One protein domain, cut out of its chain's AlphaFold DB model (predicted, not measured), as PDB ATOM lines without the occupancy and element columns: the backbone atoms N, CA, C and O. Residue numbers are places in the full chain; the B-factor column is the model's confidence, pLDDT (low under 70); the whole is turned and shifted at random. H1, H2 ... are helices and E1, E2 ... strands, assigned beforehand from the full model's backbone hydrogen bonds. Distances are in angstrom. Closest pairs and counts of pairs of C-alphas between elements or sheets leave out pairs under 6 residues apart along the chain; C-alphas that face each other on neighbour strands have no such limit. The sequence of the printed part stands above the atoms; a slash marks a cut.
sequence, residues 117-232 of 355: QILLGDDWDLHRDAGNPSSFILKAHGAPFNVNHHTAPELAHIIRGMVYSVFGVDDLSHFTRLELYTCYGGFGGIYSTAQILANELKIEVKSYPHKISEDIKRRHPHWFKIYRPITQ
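What this domain is: This is residues 117 to 232 of the 355 residues of an uncharacterized protein of Biostraticola tofi (UniProt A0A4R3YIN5). One twisted sheet of four strands has two helices, H2 and H3, packed over one face, steeply tilted to each other, and no named helix over the other face. Short H5 lies beside the sheet at the E4 edge, with H4 farther out, and the final residues fold back so that 226 to 227 pair with E4; short H1 lies near H2. The printed part has 116 residues, with five named helices and four named strands in the order H1 E1 E2 H2 E3 H3 E4 H4 H5. The sheet is mixed, in the order E1 E2 E3 E4, and the class is mixed, helices and strands. The whole is compact, with a radius of gyration of the C-alphas of 13.2 A and spans of 39 by 31 by 30 A.

Where its parts are: The sheet holds E1, residues 124 to 129, 15.2 A long; E2, residues 132 to 140, 19.9 A, which bends by 70 degrees at residue 135; E3, residues 177 to 181, 12.8 A; and E4, residues 204 to 208, 13.2 A. C-alpha 124 is at (-10.917, 82.910, 49.997) and C-alpha 208 at (-3.380, 70.867, 52.911). H2, residues 152 to 167, is 21.0 A long, with a kink of 28 degrees near residue 161, and H3, residues 193 to 201, is 11.7 A. H1 is residues 117 to 120, 5.2 A; H4 residues 214 to 219, 8.6 A; H5 residues 221 to 224, 5.5 A.

How they stand to each other: E1 and E2 form an antiparallel hairpin, with N 125 and O 139 at 2.8 A. E2 and E3 are parallel, N 179 and O 136 at 2.8 A, as are E3 and E4, N 206 and O 178 at 2.8 A. E2, H2, E3 and E3, H3, E4 are strand-helix-strand units, two parallel neighbour strands with a helix between, each with a right-handed crossover. H2 and H3 are on the same face, making two layers, helices over a sheet. H3 lies over E4 at a height over the sheet of 8.3 A. H2 and H3 touch, closest at the C-alphas of Ala 152 and Thr 193, 5.2 A, at a steep tilt of 60 degrees, the same way. H5 stands at the sheet's level; the closest C-alphas of E4 and H5 are those of Tyr 208 and Phe 224, 5.1 A. H4 and H5 are close but not clearly touching, as are H1 and H2. In H2, H3 and H4 every O i to N i+4 pair is within hydrogen-bond range; H1 and H5 are too short for such a pair.

The domain as a whole: The C-alphas farthest apart are those of Asp 170 and Arg 219, 39.6 A. The printed part has no cut. The links E2 to H2 and E3 to H3 are long. Mean pLDDT of the printed part is 88.5, and residues 231 to 232 are under 70.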
ATOM      1  N   GLN A 117     -10.961  91.179  47.873       88.19
ATOM      2  CA  GLN A 117     -12.065  90.674  47.048       88.19
ATOM      3  C   GLN A 117     -11.952  91.123  45.584       88.19
ATOM      4  O   GLN A 117     -12.381  90.417  44.680       88.19
ATOM      5  N   ILE A 118     -11.325  92.270  45.315       89.12
ATOM      6  CA  ILE A 118     -11.011  92.689  43.940       89.12
ATOM      7  C   ILE A 118      -9.944  91.778  43.300       89.12
ATOM      8  O   ILE A 118      -9.976  91.576  42.089       89.12
ATOM      9  N   LEU A 119      -8.990  91.260  44.081       88.56
ATOM     10  CA  LEU A 119      -7.891  90.424  43.581       88.56
ATOM     11  C   LEU A 119      -8.260  88.935  43.484       88.56
ATOM     12  O   LEU A 119      -7.843  88.266  42.541       88.56
ATOM     13  N   LEU A 120      -9.040  88.428  44.439       86.56
ATOM     14  CA  LEU A 120      -9.362  87.005  44.583       86.56
ATOM     15  C   LEU A 120     -10.867  86.690  44.486       86.56
ATOM     16  O   LEU A 120     -11.255  85.535  44.575       86.56
ATOM     17  N   GLY A 121     -11.760  87.661  44.315       86.12
ATOM     18  CA  GLY A 121     -13.201  87.378  44.336       86.12
ATOM     19  C   GLY A 121     -13.706  86.992  45.732       86.12
ATOM     20  O   GLY A 121     -13.198  87.499  46.734       86.12
ATOM     21  N   ASP A 122     -14.729  86.138  45.802       81.00
ATOM     22  CA  ASP A 122     -15.534  85.942  47.020       81.00
ATOM     23  C   ASP A 122     -15.104  84.719  47.864       81.00
ATOM     24  O   ASP A 122     -15.415  84.682  49.054       81.00
ATOM     25  N   ASP A 123     -14.342  83.771  47.302       83.75
ATOM     26  CA  ASP A 123     -14.097  82.453  47.916       83.75
ATOM     27  C   ASP A 123     -12.645  82.241  48.380       83.75
ATOM     28  O   ASP A 123     -11.894  81.399  47.869       83.75
ATOM     29  N   TRP A 124     -12.233  83.025  49.372       89.06
ATOM     30  CA  TRP A 124     -10.917  82.910  49.997       89.06
ATOM     31  C   TRP A 124     -10.937  83.410  51.446       89.06
ATOM     32  O   TRP A 124     -11.826  84.148  51.864       89.06
ATOM     33  N   ASP A 125      -9.922  83.020  52.209       90.94
ATOM     34  CA  ASP A 125      -9.668  83.496  53.566       90.94
ATOM     35  C   ASP A 125      -8.152  83.596  53.785       90.94
ATOM     36  O   ASP A 125      -7.413  82.655  53.486       90.94
ATOM     37  N   LEU A 126      -7.688  84.749  54.273       92.38
ATOM     38  CA  LEU A 126      -6.287  85.012  54.593       92.38
ATOM     39  C   LEU A 126      -6.192  85.622  55.990       92.38
ATOM     40  O   LEU A 126      -6.661  86.737  56.223       92.38
ATOM     41  N   HIS A 127      -5.520  84.930  56.902       92.56
ATOM     42  CA  HIS A 127      -5.316  85.403  58.270       92.56
ATOM     43  C   HIS A 127      -3.991  84.896  58.840       92.56
ATOM     44  O   HIS A 127      -3.398  83.942  58.338       92.56
ATOM     45  N   ARG A 128      -3.495  85.550  59.895       92.75
ATOM     46  CA  ARG A 128      -2.331  85.052  60.641       92.75
ATOM     47  C   ARG A 128      -2.698  83.758  61.356       92.75
ATOM     48  O   ARG A 128      -3.807  83.643  61.875       92.75
ATOM     49  N   ASP A 129      -1.763  82.821  61.424       91.75
ATOM     50  CA  ASP A 129      -1.958  81.628  62.238       91.75
ATOM     51  C   ASP A 129      -1.882  82.006  63.727       91.75
ATOM     52  O   ASP A 129      -0.865  82.510  64.208       91.75
ATOM     53  N   ALA A 130      -2.968  81.764  64.462       88.06
ATOM     54  CA  ALA A 130      -3.040  82.035  65.895       88.06
ATOM     55  C   ALA A 130      -2.042  81.185  66.705       88.06
ATOM     56  O   ALA A 130      -1.602  81.615  67.770       88.06
ATOM     57  N   GLY A 131      -1.677  79.997  66.206       88.19
ATOM     58  CA  GLY A 131      -0.710  79.103  66.844       88.19
ATOM     59  C   GLY A 131       0.749  79.415  66.504       88.19
ATOM     60  O   GLY A 131       1.646  78.989  67.232       88.19
ATOM     61  N   ASN A 132       1.006  80.161  65.425       89.38
ATOM     62  CA  ASN A 132       2.349  80.545  65.004       89.38
ATOM     63  C   ASN A 132       2.341  81.930  64.326       89.38
ATOM     64  O   ASN A 132       2.065  82.027  63.131       89.38
ATOM     65  N   PRO A 133       2.727  83.010  65.030       86.44
ATOM     66  CA  PRO A 133       2.663  84.369  64.487       86.44
ATOM     67  C   PRO A 133       3.620  84.616  63.308       86.44
ATOM     68  O   PRO A 133       3.430  85.584  62.568       86.44
ATOM     69  N   SER A 134       4.619  83.742  63.115       91.38
ATOM     70  CA  SER A 134       5.513  83.748  61.943       91.38
ATOM     71  C   SER A 134       4.908  83.003  60.748       91.38
ATOM     72  O   SER A 134       5.589  82.748  59.757       91.38
ATOM     73  N   SER A 135       3.645  82.588  60.829       94.50
ATOM     74  CA  SER A 135       2.922  81.901  59.765       94.50
ATOM     75  C   SER A 135       1.595  82.585  59.466       94.50
ATOM     76  O   SER A 135       1.008  83.281  60.300       94.50
ATOM     77  N   PHE A 136       1.120  82.389  58.246       95.44
ATOM     78  CA  PHE A 136      -0.207  82.819  57.833       95.44
ATOM     79  C   PHE A 136      -0.888  81.722  57.027       95.44
ATOM     80  O   PHE A 136      -0.239  80.879  56.406       95.44
ATOM     81  N   ILE A 137      -2.211  81.731  57.073       95.62
ATOM     82  CA  ILE A 137      -3.080  80.742  56.461       95.62
ATOM     83  C   ILE A 137      -3.736  81.383  55.248       95.62
ATOM     84  O   ILE A 137      -4.301  82.467  55.369       95.62
ATOM     85  N   LEU A 138      -3.686  80.692  54.110       94.62
ATOM     86  CA  LEU A 138      -4.500  80.994  52.936       94.62
ATOM     87  C   LEU A 138      -5.414  79.804  52.663       94.62
ATOM     88  O   LEU A 138      -4.935  78.713  52.350       94.62
ATOM     89  N   LYS A 139      -6.724  80.025  52.739       92.69
ATOM     90  CA  LYS A 139      -7.738  79.080  52.272       92.69
ATOM     91  C   LYS A 139      -8.338  79.614  50.985       92.69
ATOM     92  O   LYS A 139      -8.751  80.767  50.941       92.69
ATOM     93  N   ALA A 140      -8.373  78.791  49.949       89.88
ATOM     94  CA  ALA A 140      -8.955  79.165  48.669       89.88
ATOM     95  C   ALA A 140      -9.345  77.919  47.873       89.88
ATOM     96  O   ALA A 140      -8.696  76.869  47.982       89.88
ATOM     97  N   HIS A 141     -10.376  78.049  47.038       85.12
ATOM     98  CA  HIS A 141     -10.756  76.981  46.120       85.12
ATOM     99  C   HIS A 141      -9.607  76.625  45.181       85.12
ATOM    100  O   HIS A 141      -8.885  77.488  44.672       85.12
ATOM    101  N   GLY A 142      -9.421  75.322  45.002       78.81
ATOM    102  CA  GLY A 142      -8.310  74.763  44.252       78.81
ATOM    103  C   GLY A 142      -8.806  73.938  43.087       78.81
ATOM    104  O   GLY A 142      -9.590  73.009  43.255       78.81
ATOM    105  N   ALA A 143      -8.287  74.231  41.910       76.31
ATOM    106  CA  ALA A 143      -8.300  73.319  40.790       76.31
ATOM    107  C   ALA A 143      -6.864  72.814  40.557       76.31
ATOM    108  O   ALA A 143      -5.895  73.376  41.076       76.31
ATOM    109  N   PRO A 144      -6.678  71.732  39.794       74.12
ATOM    110  CA  PRO A 144      -5.347  71.290  39.396       74.12
ATOM    111  C   PRO A 144      -4.470  72.453  38.898       74.12
ATOM    112  O   PRO A 144      -4.781  73.066  37.882       74.12
ATOM    113  N   PHE A 145      -3.380  72.746  39.624       73.19
ATOM    114  CA  PHE A 145      -2.407  73.823  39.343       73.19
ATOM    115  C   PHE A 145      -2.982  75.246  39.243       73.19
ATOM    116  O   PHE A 145      -2.338  76.148  38.702       73.19
ATOM    117  N   ASN A 146      -4.186  75.455  39.754       82.19
ATOM    118  CA  ASN A 146      -4.864  76.734  39.738       82.19
ATOM    119  C   ASN A 146      -5.497  76.947  41.107       82.19
ATOM    120  O   ASN A 146      -6.181  76.072  41.626       82.19
ATOM    121  N   VAL A 147      -5.256  78.098  41.711       84.94
ATOM    122  CA  VAL A 147      -5.877  78.433  42.989       84.94
ATOM    123  C   VAL A 147      -6.672  79.694  42.755       84.94
ATOM    124  O   VAL A 147      -6.111  80.746  42.456       84.94
ATOM    125  N   ASN A 148      -7.991  79.555  42.854       84.75
ATOM    126  CA  ASN A 148      -8.936  80.646  42.691       84.75
ATOM    127  C   ASN A 148      -8.759  81.433  41.377       84.75
ATOM    128  O   ASN A 148      -8.652  82.656  41.368       84.75
ATOM    129  N   HIS A 149      -8.683  80.703  40.265       84.50
ATOM    130  CA  HIS A 149      -8.472  81.207  38.904       84.50
ATOM    131  C   HIS A 149      -7.079  81.765  38.596       84.50
ATOM    132  O   HIS A 149      -6.836  82.123  37.446       84.50
ATOM    133  N   HIS A 150      -6.136  81.707  39.537       87.12
ATOM    134  CA  HIS A 150      -4.771  82.195  39.343       87.12
ATOM    135  C   HIS A 150      -3.762  81.061  39.200       87.12
ATOM    136  O   HIS A 150      -3.860  80.016  39.859       87.12
ATOM    137  N   THR A 151      -2.752  81.276  38.356       87.31
ATOM    138  CA  THR A 151      -1.557  80.427  38.355       87.31
ATOM    139  C   THR A 151      -0.741  80.669  39.625       87.31
ATOM    140  O   THR A 151      -0.850  81.713  40.265       87.31
ATOM    141  N   ALA A 152       0.108  79.714  40.014       90.06
ATOM    142  CA  ALA A 152       0.927  79.869  41.216       90.06
ATOM    143  C   ALA A 152       1.839  81.123  41.203       90.06
ATOM    144  O   ALA A 152       1.892  81.794  42.235       90.06
ATOM    145  N   PRO A 153       2.499  81.506  40.086       90.00
ATOM    146  CA  PRO A 153       3.266  82.754  40.032       90.00
ATOM    147  C   PRO A 153       2.404  84.016  40.189       90.00
ATOM    148  O   PRO A 153       2.760  84.912  40.947       90.00
ATOM    149  N   GLU A 154       1.241  84.080  39.532       91.25
ATOM    150  CA  GLU A 154       0.305  85.208  39.683       91.25
ATOM    151  C   GLU A 154      -0.230  85.299  41.115       91.25
ATOM    152  O   GLU A 154      -0.262  86.373  41.717       91.25
ATOM    153  N   LEU A 155      -0.589  84.154  41.702       94.06
ATOM    154  CA  LEU A 155      -1.033  84.090  43.085       94.06
ATOM    155  C   LEU A 155       0.070  84.543  44.049       94.06
ATOM    156  O   LEU A 155      -0.246  85.165  45.058       94.06
ATOM    157  N   ALA A 156       1.349  84.291  43.756       94.38
ATOM    158  CA  ALA A 156       2.442  84.776  44.594       94.38
ATOM    159  C   ALA A 156       2.466  86.313  44.672       94.38
ATOM    160  O   ALA A 156       2.583  86.871  45.765       94.38
ATOM    161  N   HIS A 157       2.283  86.991  43.536       93.88
ATOM    162  CA  HIS A 157       2.164  88.452  43.467       93.88
ATOM    163  C   HIS A 157       0.943  88.961  44.243       93.88
ATOM    164  O   HIS A 157       1.043  89.874  45.069       93.88
ATOM    165  N   ILE A 158      -0.208  88.302  44.071       94.06
ATOM    166  CA  ILE A 158      -1.424  88.622  44.827       94.06
ATOM    167  C   ILE A 158      -1.202  88.439  46.333       94.06
ATOM    168  O   ILE A 158      -1.576  89.318  47.103       94.06
ATOM    169  N   ILE A 159      -0.563  87.348  46.767       94.50
ATOM    170  CA  ILE A 159      -0.260  87.088  48.181       94.50
ATOM    171  C   ILE A 159       0.609  88.203  48.763       94.50
ATOM    172  O   ILE A 159       0.285  88.690  49.844       94.50
ATOM    173  N   ARG A 160       1.659  88.658  48.064       91.94
ATOM    174  CA  ARG A 160       2.475  89.791  48.539       91.94
ATOM    175  C   ARG A 160       1.637  91.053  48.727       91.94
ATOM    176  O   ARG A 160       1.696  91.668  49.790       91.94
ATOM    177  N   GLY A 161       0.802  91.397  47.746       89.75
ATOM    178  CA  GLY A 161      -0.086  92.555  47.872       89.75
ATOM    179  C   GLY A 161      -1.140  92.403  48.970       89.75
ATOM    180  O   GLY A 161      -1.463  93.363  49.673       89.75
ATOM    181  N   MET A 162      -1.655  91.190  49.179       89.44
ATOM    182  CA  MET A 162      -2.598  90.920  50.258       89.44
ATOM    183  C   MET A 162      -1.947  91.040  51.628       89.44
ATOM    184  O   MET A 162      -2.546  91.646  52.508       89.44
ATOM    185  N   VAL A 163      -0.738  90.510  51.804       89.06
ATOM    186  CA  VAL A 163       0.027  90.606  53.051       89.06
ATOM    187  C   VAL A 163       0.208  92.067  53.461       89.06
ATOM    188  O   VAL A 163      -0.065  92.407  54.613       89.06
ATOM    189  N   TYR A 164       0.518  92.945  52.508       85.31
ATOM    190  CA  TYR A 164       0.510  94.387  52.742       85.31
ATOM    191  C   TYR A 164      -0.872  94.892  53.183       85.31
ATOM    192  O   TYR A 164      -1.012  95.505  54.238       85.31
ATOM    193  N   SER A 165      -1.923  94.585  52.419       82.38
ATOM    194  CA  SER A 165      -3.268  95.123  52.676       82.38
ATOM    195  C   SER A 165      -3.966  94.591  53.939       82.38
ATOM    196  O   SER A 165      -4.791  95.294  54.515       82.38
ATOM    197  N   VAL A 166      -3.693  93.345  54.341       85.00
ATOM    198  CA  VAL A 166      -4.364  92.643  55.450       85.00
ATOM    199  C   VAL A 166      -3.540  92.748  56.726       85.00
ATOM    200  O   VAL A 166      -4.100  92.943  57.803       85.00
ATOM    201  N   PHE A 167      -2.215  92.620  56.624       87.00
ATOM    202  CA  PHE A 167      -1.334  92.581  57.789       87.00
ATOM    203  C   PHE A 167      -0.553  93.876  58.015       87.00
ATOM    204  O   PHE A 167       0.064  93.999  59.072       87.00
ATOM    205  N   GLY A 168      -0.575  94.818  57.066       83.06
ATOM    206  CA  GLY A 168       0.125  96.098  57.179       83.06
ATOM    207  C   GLY A 168       1.648  95.964  57.176       83.06
ATOM    208  O   GLY A 168       2.316  96.758  57.829       83.06
ATOM    209  N   VAL A 169       2.189  94.937  56.511       82.88
ATOM    210  CA  VAL A 169       3.639  94.693  56.428       82.88
ATOM    211  C   VAL A 169       4.128  94.813  54.988       82.88
ATOM    212  O   VAL A 169       3.484  94.318  54.064       82.88
ATOM    213  N   ASP A 170       5.267  95.478  54.807       75.44
ATOM    214  CA  ASP A 170       5.804  95.834  53.486       75.44
ATOM    215  C   ASP A 170       6.443  94.645  52.747       75.44
ATOM    216  O   ASP A 170       6.610  94.685  51.528       75.44
ATOM    217  N   ASP A 171       6.787  93.574  53.466       79.50
ATOM    218  CA  ASP A 171       7.346  92.361  52.883       79.50
ATOM    219  C   ASP A 171       6.975  91.084  53.662       79.50
ATOM    220  O   ASP A 171       6.317  91.096  54.706       79.50
ATOM    221  N   LEU A 172       7.404  89.947  53.110       86.19
ATOM    222  CA  LEU A 172       7.205  88.618  53.685       86.19
ATOM    223  C   LEU A 172       8.291  88.203  54.686       86.19
ATOM    224  O   LEU A 172       8.209  87.095  55.205       86.19
ATOM    225  N   SER A 173       9.290  89.042  54.983       84.94
ATOM    226  CA  SER A 173      10.418  88.678  55.858       84.94
ATOM    227  C   SER A 173       9.984  88.342  57.289       84.94
ATOM    228  O   SER A 173      10.649  87.577  57.985       84.94
ATOM    229  N   HIS A 174       8.823  88.852  57.706       85.88
ATOM    230  CA  HIS A 174       8.186  88.542  58.987       85.88
ATOM    231  C   HIS A 174       7.556  87.145  59.053       85.88
ATOM    232  O   HIS A 174       7.130  86.716  60.128       85.88
ATOM    233  N   PHE A 175       7.456  86.446  57.924       93.31
ATOM    234  CA  PHE A 175       6.842  85.134  57.834       93.31
ATOM    235  C   PHE A 175       7.860  84.091  57.402       93.31
ATOM    236  O   PHE A 175       8.642  84.281  56.478       93.31
ATOM    237  N   THR A 176       7.815  82.940  58.057       94.94
ATOM    238  CA  THR A 176       8.631  81.777  57.708       94.94
ATOM    239  C   THR A 176       7.835  80.743  56.925       94.94
ATOM    240  O   THR A 176       8.432  79.913  56.234       94.94
ATOM    241  N   ARG A 177       6.493  80.785  57.000       96.31
ATOM    242  CA  ARG A 177       5.631  79.781  56.377       96.31
ATOM    243  C   ARG A 177       4.246  80.290  55.974       96.31
ATOM    244  O   ARG A 177       3.611  81.056  56.696       96.31
ATOM    245  N   LEU A 178       3.764  79.767  54.852       97.19
ATOM    246  CA  LEU A 178       2.373  79.798  54.410       97.19
ATOM    247  C   LEU A 178       1.722  78.422  54.612       97.19
ATOM    248  O   LEU A 178       2.207  77.410  54.106       97.19
ATOM    249  N   GLU A 179       0.602  78.387  55.319       96.25
ATOM    250  CA  GLU A 179      -0.260  77.215  55.463       96.25
ATOM    251  C   GLU A 179      -1.362  77.306  54.382       96.25
ATOM    252  O   GLU A 179      -2.319  78.072  54.499       96.25
ATOM    253  N   LEU A 180      -1.184  76.577  53.276       95.12
ATOM    254  CA  LEU A 180      -2.010  76.649  52.069       95.12
ATOM    255  C   LEU A 180      -3.088  75.559  52.076       95.12
ATOM    256  O   LEU A 180      -2.792  74.387  51.848       95.12
ATOM    257  N   TYR A 181      -4.344  75.950  52.267       92.75
ATOM    258  CA  TYR A 181      -5.504  75.060  52.222       92.75
ATOM    259  C   TYR A 181      -6.188  75.194  50.871       92.75
ATOM    260  O   TYR A 181      -6.963  76.122  50.630       92.75
ATOM    261  N   THR A 182      -5.881  74.263  49.975       88.81
ATOM    262  CA  THR A 182      -6.449  74.253  48.632       88.81
ATOM    263  C   THR A 182      -6.421  72.843  48.063       88.81
ATOM    264  O   THR A 182      -5.448  72.097  48.237       88.81
ATOM    265  N   CYS A 183      -7.487  72.455  47.367       83.00
ATOM    266  CA  CYS A 183      -7.492  71.193  46.644       83.00
ATOM    267  C   CYS A 183      -6.322  71.188  45.651       83.00
ATOM    268  O   CYS A 183      -6.080  72.176  44.967       83.00
ATOM    269  N   TYR A 184      -5.581  70.082  45.566       80.50
ATOM    270  CA  TYR A 184      -4.447  69.926  44.641       80.50
ATOM    271  C   TYR A 184      -3.220  70.818  44.894       80.50
ATOM    272  O   TYR A 184      -2.290  70.767  44.091       80.50
ATOM    273  N   GLY A 185      -3.137  71.566  46.003       85.31
ATOM    274  CA  GLY A 185      -1.994  72.454  46.273       85.31
ATOM    275  C   GLY A 185      -0.629  71.756  46.177       85.31
ATOM    276  O   GLY A 185       0.311  72.301  45.601       85.31
ATOM    277  N   GLY A 186      -0.541  70.515  46.664       84.81
ATOM    278  CA  GLY A 186       0.655  69.670  46.597       84.81
ATOM    279  C   GLY A 186       0.747  68.744  45.376       84.81
ATOM    280  O   GLY A 186       1.671  67.936  45.282       84.81
ATOM    281  N   PHE A 187      -0.202  68.801  44.441       79.06
ATOM    282  CA  PHE A 187      -0.206  67.926  43.269       79.06
ATOM    283  C   PHE A 187       0.836  68.383  42.239       79.06
ATOM    284  O   PHE A 187       0.899  69.560  41.910       79.06
ATOM    285  N   GLY A 188       1.646  67.463  41.703       74.19
ATOM    286  CA  GLY A 188       2.667  67.774  40.685       74.19
ATOM    287  C   GLY A 188       4.108  67.888  41.199       74.19
ATOM    288  O   GLY A 188       5.010  68.218  40.429       74.19
ATOM    289  N   GLY A 189       4.360  67.579  42.477       78.94
ATOM    290  CA  GLY A 189       5.717  67.493  43.026       78.94
ATOM    291  C   GLY A 189       6.456  68.829  42.954       78.94
ATOM    292  O   GLY A 189       5.991  69.815  43.525       78.94
ATOM    293  N   ILE A 190       7.594  68.869  42.251       79.00
ATOM    294  CA  ILE A 190       8.396  70.098  42.109       79.00
ATOM    295  C   ILE A 190       7.685  71.205  41.313       79.00
ATOM    296  O   ILE A 190       8.049  72.370  41.425       79.00
ATOM    297  N   TYR A 191       6.655  70.845  40.548       80.44
ATOM    298  CA  TYR A 191       5.829  71.770  39.771       80.44
ATOM    299  C   TYR A 191       4.455  72.012  40.407       80.44
ATOM    300  O   TYR A 191       3.556  72.552  39.765       80.44
ATOM    301  N   SER A 192       4.255  71.553  41.643       86.44
ATOM    302  CA  SER A 192       3.015  71.809  42.371       86.44
ATOM    303  C   SER A 192       2.845  73.292  42.676       86.44
ATOM    304  O   SER A 192       3.832  74.016  42.832       86.44
ATOM    305  N   THR A 193       1.596  73.734  42.831       89.75
ATOM    306  CA  THR A 193       1.297  75.110  43.247       89.75
ATOM    307  C   THR A 193       2.037  75.461  44.535       89.75
ATOM    308  O   THR A 193       2.658  76.514  44.612       89.75
ATOM    309  N   ALA A 194       2.057  74.559  45.519       93.56
ATOM    310  CA  ALA A 194       2.758  74.773  46.778       93.56
ATOM    311  C   ALA A 194       4.279  74.925  46.600       93.56
ATOM    312  O   ALA A 194       4.871  75.807  47.218       93.56
ATOM    313  N   GLN A 195       4.916  74.124  45.738       92.25
ATOM    314  CA  GLN A 195       6.351  74.272  45.474       92.25
ATOM    315  C   GLN A 195       6.672  75.574  44.734       92.25
ATOM    316  O   GLN A 195       7.643  76.245  45.086       92.25
ATOM    317  N   ILE A 196       5.871  75.938  43.729       90.69
ATOM    318  CA  ILE A 196       6.060  77.191  42.990       90.69
ATOM    319  C   ILE A 196       5.871  78.377  43.937       90.69
ATOM    320  O   ILE A 196       6.731  79.245  43.988       90.69
ATOM    321  N   LEU A 197       4.824  78.371  44.768       94.56
ATOM    322  CA  LEU A 197       4.618  79.402  45.787       94.56
ATOM    323  C   LEU A 197       5.788  79.478  46.774       94.56
ATOM    324  O   LEU A 197       6.225  80.578  47.086       94.56
ATOM    325  N   ALA A 198       6.343  78.348  47.225       95.12
ATOM    326  CA  ALA A 198       7.519  78.362  48.098       95.12
ATOM    327  C   ALA A 198       8.723  79.028  47.411       95.12
ATOM    328  O   ALA A 198       9.423  79.847  48.009       95.12
ATOM    329  N   ASN A 199       8.939  78.723  46.130       91.50
ATOM    330  CA  ASN A 199      10.025  79.295  45.342       91.50
ATOM    331  C   ASN A 199       9.830  80.789  45.076       91.50
ATOM    332  O   ASN A 199      10.799  81.540  45.178       91.50
ATOM    333  N   GLU A 200       8.617  81.216  44.737       90.56
ATOM    334  CA  GLU A 200       8.302  82.615  44.456       90.56
ATOM    335  C   GLU A 200       8.346  83.437  45.742       90.56
ATOM    336  O   GLU A 200       9.105  84.398  45.849       90.56
ATOM    337  N   LEU A 201       7.602  83.030  46.771       92.81
ATOM    338  CA  LEU A 201       7.466  83.770  48.027       92.81
ATOM    339  C   LEU A 201       8.729  83.730  48.902       92.81
ATOM    340  O   LEU A 201       8.866  84.579  49.778       92.81
ATOM    341  N   LYS A 202       9.653  82.791  48.644       92.25
ATOM    342  CA  LYS A 202      10.883  82.553  49.425       92.25
ATOM    343  C   LYS A 202      10.622  82.177  50.891       92.25
ATOM    344  O   LYS A 202      11.457  82.431  51.754       92.25
ATOM    345  N   ILE A 203       9.495  81.520  51.156       94.62
ATOM    346  CA  ILE A 203       9.106  80.989  52.471       94.62
ATOM    347  C   ILE A 203       8.690  79.521  52.341       94.62
ATOM    348  O   ILE A 203       8.460  79.031  51.235       94.62
ATOM    349  N   GLU A 204       8.586  78.796  53.456       96.44
ATOM    350  CA  GLU A 204       8.023  77.443  53.418       96.44
ATOM    351  C   GLU A 204       6.532  77.490  53.049       96.44
ATOM    352  O   GLU A 204       5.804  78.383  53.475       96.44
ATOM    353  N   VAL A 205       6.048  76.500  52.302       96.81
ATOM    354  CA  VAL A 205       4.612  76.330  52.045       96.81
ATOM    355  C   VAL A 205       4.198  74.942  52.487       96.81
ATOM    356  O   VAL A 205       4.694  73.944  51.969       96.81
ATOM    357  N   LYS A 206       3.278  74.855  53.443       95.75
ATOM    358  CA  LYS A 206       2.654  73.592  53.825       95.75
ATOM    359  C   LYS A 206       1.313  73.484  53.124       95.75
ATOM    360  O   LYS A 206       0.440  74.316  53.336       95.75
ATOM    361  N   SER A 207       1.171  72.482  52.264       93.81
ATOM    362  CA  SER A 207      -0.093  72.231  51.575       93.81
ATOM    363  C   SER A 207      -1.020  71.421  52.470       93.81
ATOM    364  O   SER A 207      -0.565  70.512  53.163       93.81
ATOM    365  N   TYR A 208      -2.314  71.699  52.376       92.69
ATOM    366  CA  TYR A 208      -3.380  70.867  52.911       92.69
ATOM    367  C   TYR A 208      -4.453  70.656  51.853       92.69
ATOM    368  O   TYR A 208      -4.761  71.588  51.103       92.69
ATOM    369  N   PRO A 209      -5.062  69.462  51.820       89.06
ATOM    370  CA  PRO A 209      -6.324  69.279  51.129       89.06
ATOM    371  C   PRO A 209      -7.444  70.048  51.856       89.06
ATOM    372  O   PRO A 209      -7.257  70.546  52.967       89.06
ATOM    373  N   HIS A 210      -8.620  70.143  51.239       85.19
ATOM    374  CA  HIS A 210      -9.745  70.877  51.817       85.19
ATOM    375  C   HIS A 210     -10.319  70.167  53.051       85.19
ATOM    376  O   HIS A 210     -10.442  70.770  54.115       85.19
ATOM    377  N   LYS A 211     -10.629  68.868  52.936       89.12
ATOM    378  CA  LYS A 211     -11.040  68.028  54.069       89.12
ATOM    379  C   LYS A 211      -9.820  67.355  54.691       89.12
ATOM    380  O   LYS A 211      -9.038  66.718  53.987       89.12
ATOM    381  N   ILE A 212      -9.675  67.488  56.006       91.12
ATOM    382  CA  ILE A 212      -8.520  67.003  56.765       91.12
ATOM    383  C   ILE A 212      -8.987  66.022  57.836       91.12
ATOM    384  O   ILE A 212      -9.900  66.317  58.603       91.12
ATOM    385  N   SER A 213      -8.314  64.881  57.903       92.06
ATOM    386  CA  SER A 213      -8.443  63.875  58.954       92.06
ATOM    387  C   SER A 213      -7.126  63.106  59.075       92.06
ATOM    388  O   SER A 213      -6.297  63.113  58.155       92.06
ATOM    389  N   GLU A 214      -6.924  62.415  60.197       92.56
ATOM    390  CA  GLU A 214      -5.743  61.564  60.363       92.56
ATOM    391  C   GLU A 214      -5.766  60.350  59.422       92.56
ATOM    392  O   GLU A 214      -4.705  59.920  58.971       92.56
ATOM    393  N   ASP A 215      -6.940  59.839  59.038       92.25
ATOM    394  CA  ASP A 215      -7.031  58.732  58.084       92.25
ATOM    395  C   ASP A 215      -6.683  59.180  56.651       92.25
ATOM    396  O   ASP A 215      -5.872  58.516  55.999       92.25
ATOM    397  N   ILE A 216      -7.166  60.348  56.188       92.19
ATOM    398  CA  ILE A 216      -6.750  60.944  54.899       92.19
ATOM    399  C   ILE A 216      -5.240  61.187  54.901       92.19
ATOM    400  O   ILE A 216      -4.554  60.872  53.932       92.19
ATOM    401  N   LYS A 217      -4.690  61.715  55.997       92.00
ATOM    402  CA  LYS A 217      -3.249  61.960  56.136       92.00
ATOM    403  C   LYS A 217      -2.428  60.673  56.155       92.00
ATOM    404  O   LYS A 217      -1.340  60.652  55.584       92.00
ATOM    405  N   ARG A 218      -2.938  59.600  56.767       92.56
ATOM    406  CA  ARG A 218      -2.301  58.277  56.756       92.56
ATOM    407  C   ARG A 218      -2.280  57.677  55.351       92.56
ATOM    408  O   ARG A 218      -1.256  57.120  54.965       92.56
ATOM    409  N   ARG A 219      -3.369  57.809  54.580       91.69
ATOM    410  CA  ARG A 219      -3.446  57.324  53.188       91.69
ATOM    411  C   ARG A 219      -2.616  58.179  52.227       91.69
ATOM    412  O   ARG A 219      -1.876  57.641  51.407       91.69
ATOM    413  N   HIS A 220      -2.677  59.504  52.375       88.75
ATOM    414  CA  HIS A 220      -2.062  60.477  51.465       88.75
ATOM    415  C   HIS A 220      -1.159  61.480  52.196       88.75
ATOM    416  O   HIS A 220      -1.403  62.688  52.145       88.75
ATOM    417  N   PRO A 221      -0.048  61.044  52.820       89.31
ATOM    418  CA  PRO A 221       0.834  61.945  53.571       89.31
ATOM    419  C   PRO A 221       1.436  63.054  52.693       89.31
ATOM    420  O   PRO A 221       1.726  64.153  53.162       89.31
ATOM    421  N   HIS A 222       1.572  62.795  51.391       84.19
ATOM    422  CA  HIS A 222       2.064  63.756  50.408       84.19
ATOM    423  C   HIS A 222       1.124  64.957  50.185       84.19
ATOM    424  O   HIS A 222       1.597  66.009  49.754       84.19
ATOM    425  N   TRP A 223      -0.172  64.853  50.517       86.25
ATOM    426  CA  TRP A 223      -1.107  65.988  50.476       86.25
ATOM    427  C   TRP A 223      -0.849  67.009  51.592       86.25
ATOM    428  O   TRP A 223      -1.261  68.156  51.461       86.25
ATOM    429  N   PHE A 224      -0.126  66.604  52.643       91.44
ATOM    430  CA  PHE A 224       0.204  67.396  53.837       91.44
ATOM    431  C   PHE A 224       1.674  67.841  53.868       91.44
ATOM    432  O   PHE A 224       2.229  68.171  54.922       91.44
ATOM    433  N   LYS A 225       2.344  67.770  52.714       92.12
ATOM    434  CA  LYS A 225       3.784  67.985  52.590       92.12
ATOM    435  C   LYS A 225       4.156  69.460  52.785       92.12
ATOM    436  O   LYS A 225       3.447  70.365  52.345       92.12
ATOM    437  N   ILE A 226       5.320  69.672  53.400       95.12
ATOM    438  CA  ILE A 226       6.002  70.967  53.463       95.12
ATOM    439  C   ILE A 226       6.939  71.087  52.261       95.12
ATOM    440  O   ILE A 226       7.774  70.212  52.011       95.12
ATOM    441  N   TYR A 227       6.798  72.188  51.538       94.44
ATOM    442  CA  TYR A 227       7.616  72.582  50.405       94.44
ATOM    443  C   TYR A 227       8.543  73.708  50.845       94.44
ATOM    444  O   TYR A 227       8.118  74.662  51.495       94.44
ATOM    445  N   ARG A 228       9.826  73.574  50.515       95.19
ATOM    446  CA  ARG A 228      10.859  74.563  50.834       95.19
ATOM    447  C   ARG A 228      11.321  75.248  49.554       95.19
ATOM    448  O   ARG A 228      11.334  74.568  48.527       95.19
ATOM    449  N   PRO A 229      11.724  76.528  49.600       92.50
ATOM    450  CA  PRO A 229      12.283  77.201  48.435       92.50
ATOM    451  C   PRO A 229      13.472  76.409  47.869       92.50
ATOM    452  O   PRO A 229      14.403  76.072  48.601       92.50
ATOM    453  N   ILE A 230      13.430  76.098  46.578       87.62
ATOM    454  CA  ILE A 230      14.514  75.433  45.846       87.62
ATOM    455  C   ILE A 230      15.325  76.505  45.111       87.62
ATOM    456  O   ILE A 230      14.760  77.389  44.464       87.62
ATOM    457  N   THR A 231      16.656  76.437  45.201       68.38
ATOM    458  CA  THR A 231      17.562  77.351  44.491       68.38
ATOM    459  C   THR A 231      17.512  77.102  42.979       68.38
ATOM    460  O   THR A 231      17.592  75.961  42.525       68.38
ATOM    461  N   GLN A 232      17.416  78.181  42.198       58.38
ATOM    462  CA  GLN A 232      17.199  78.176  40.741       58.38
ATOM    463  C   GLN A 232      18.254  77.403  39.931       58.38
ATOM    464  O   GLN A 232      17.936  76.867  38.873       58.38
TER     465      GLN A 232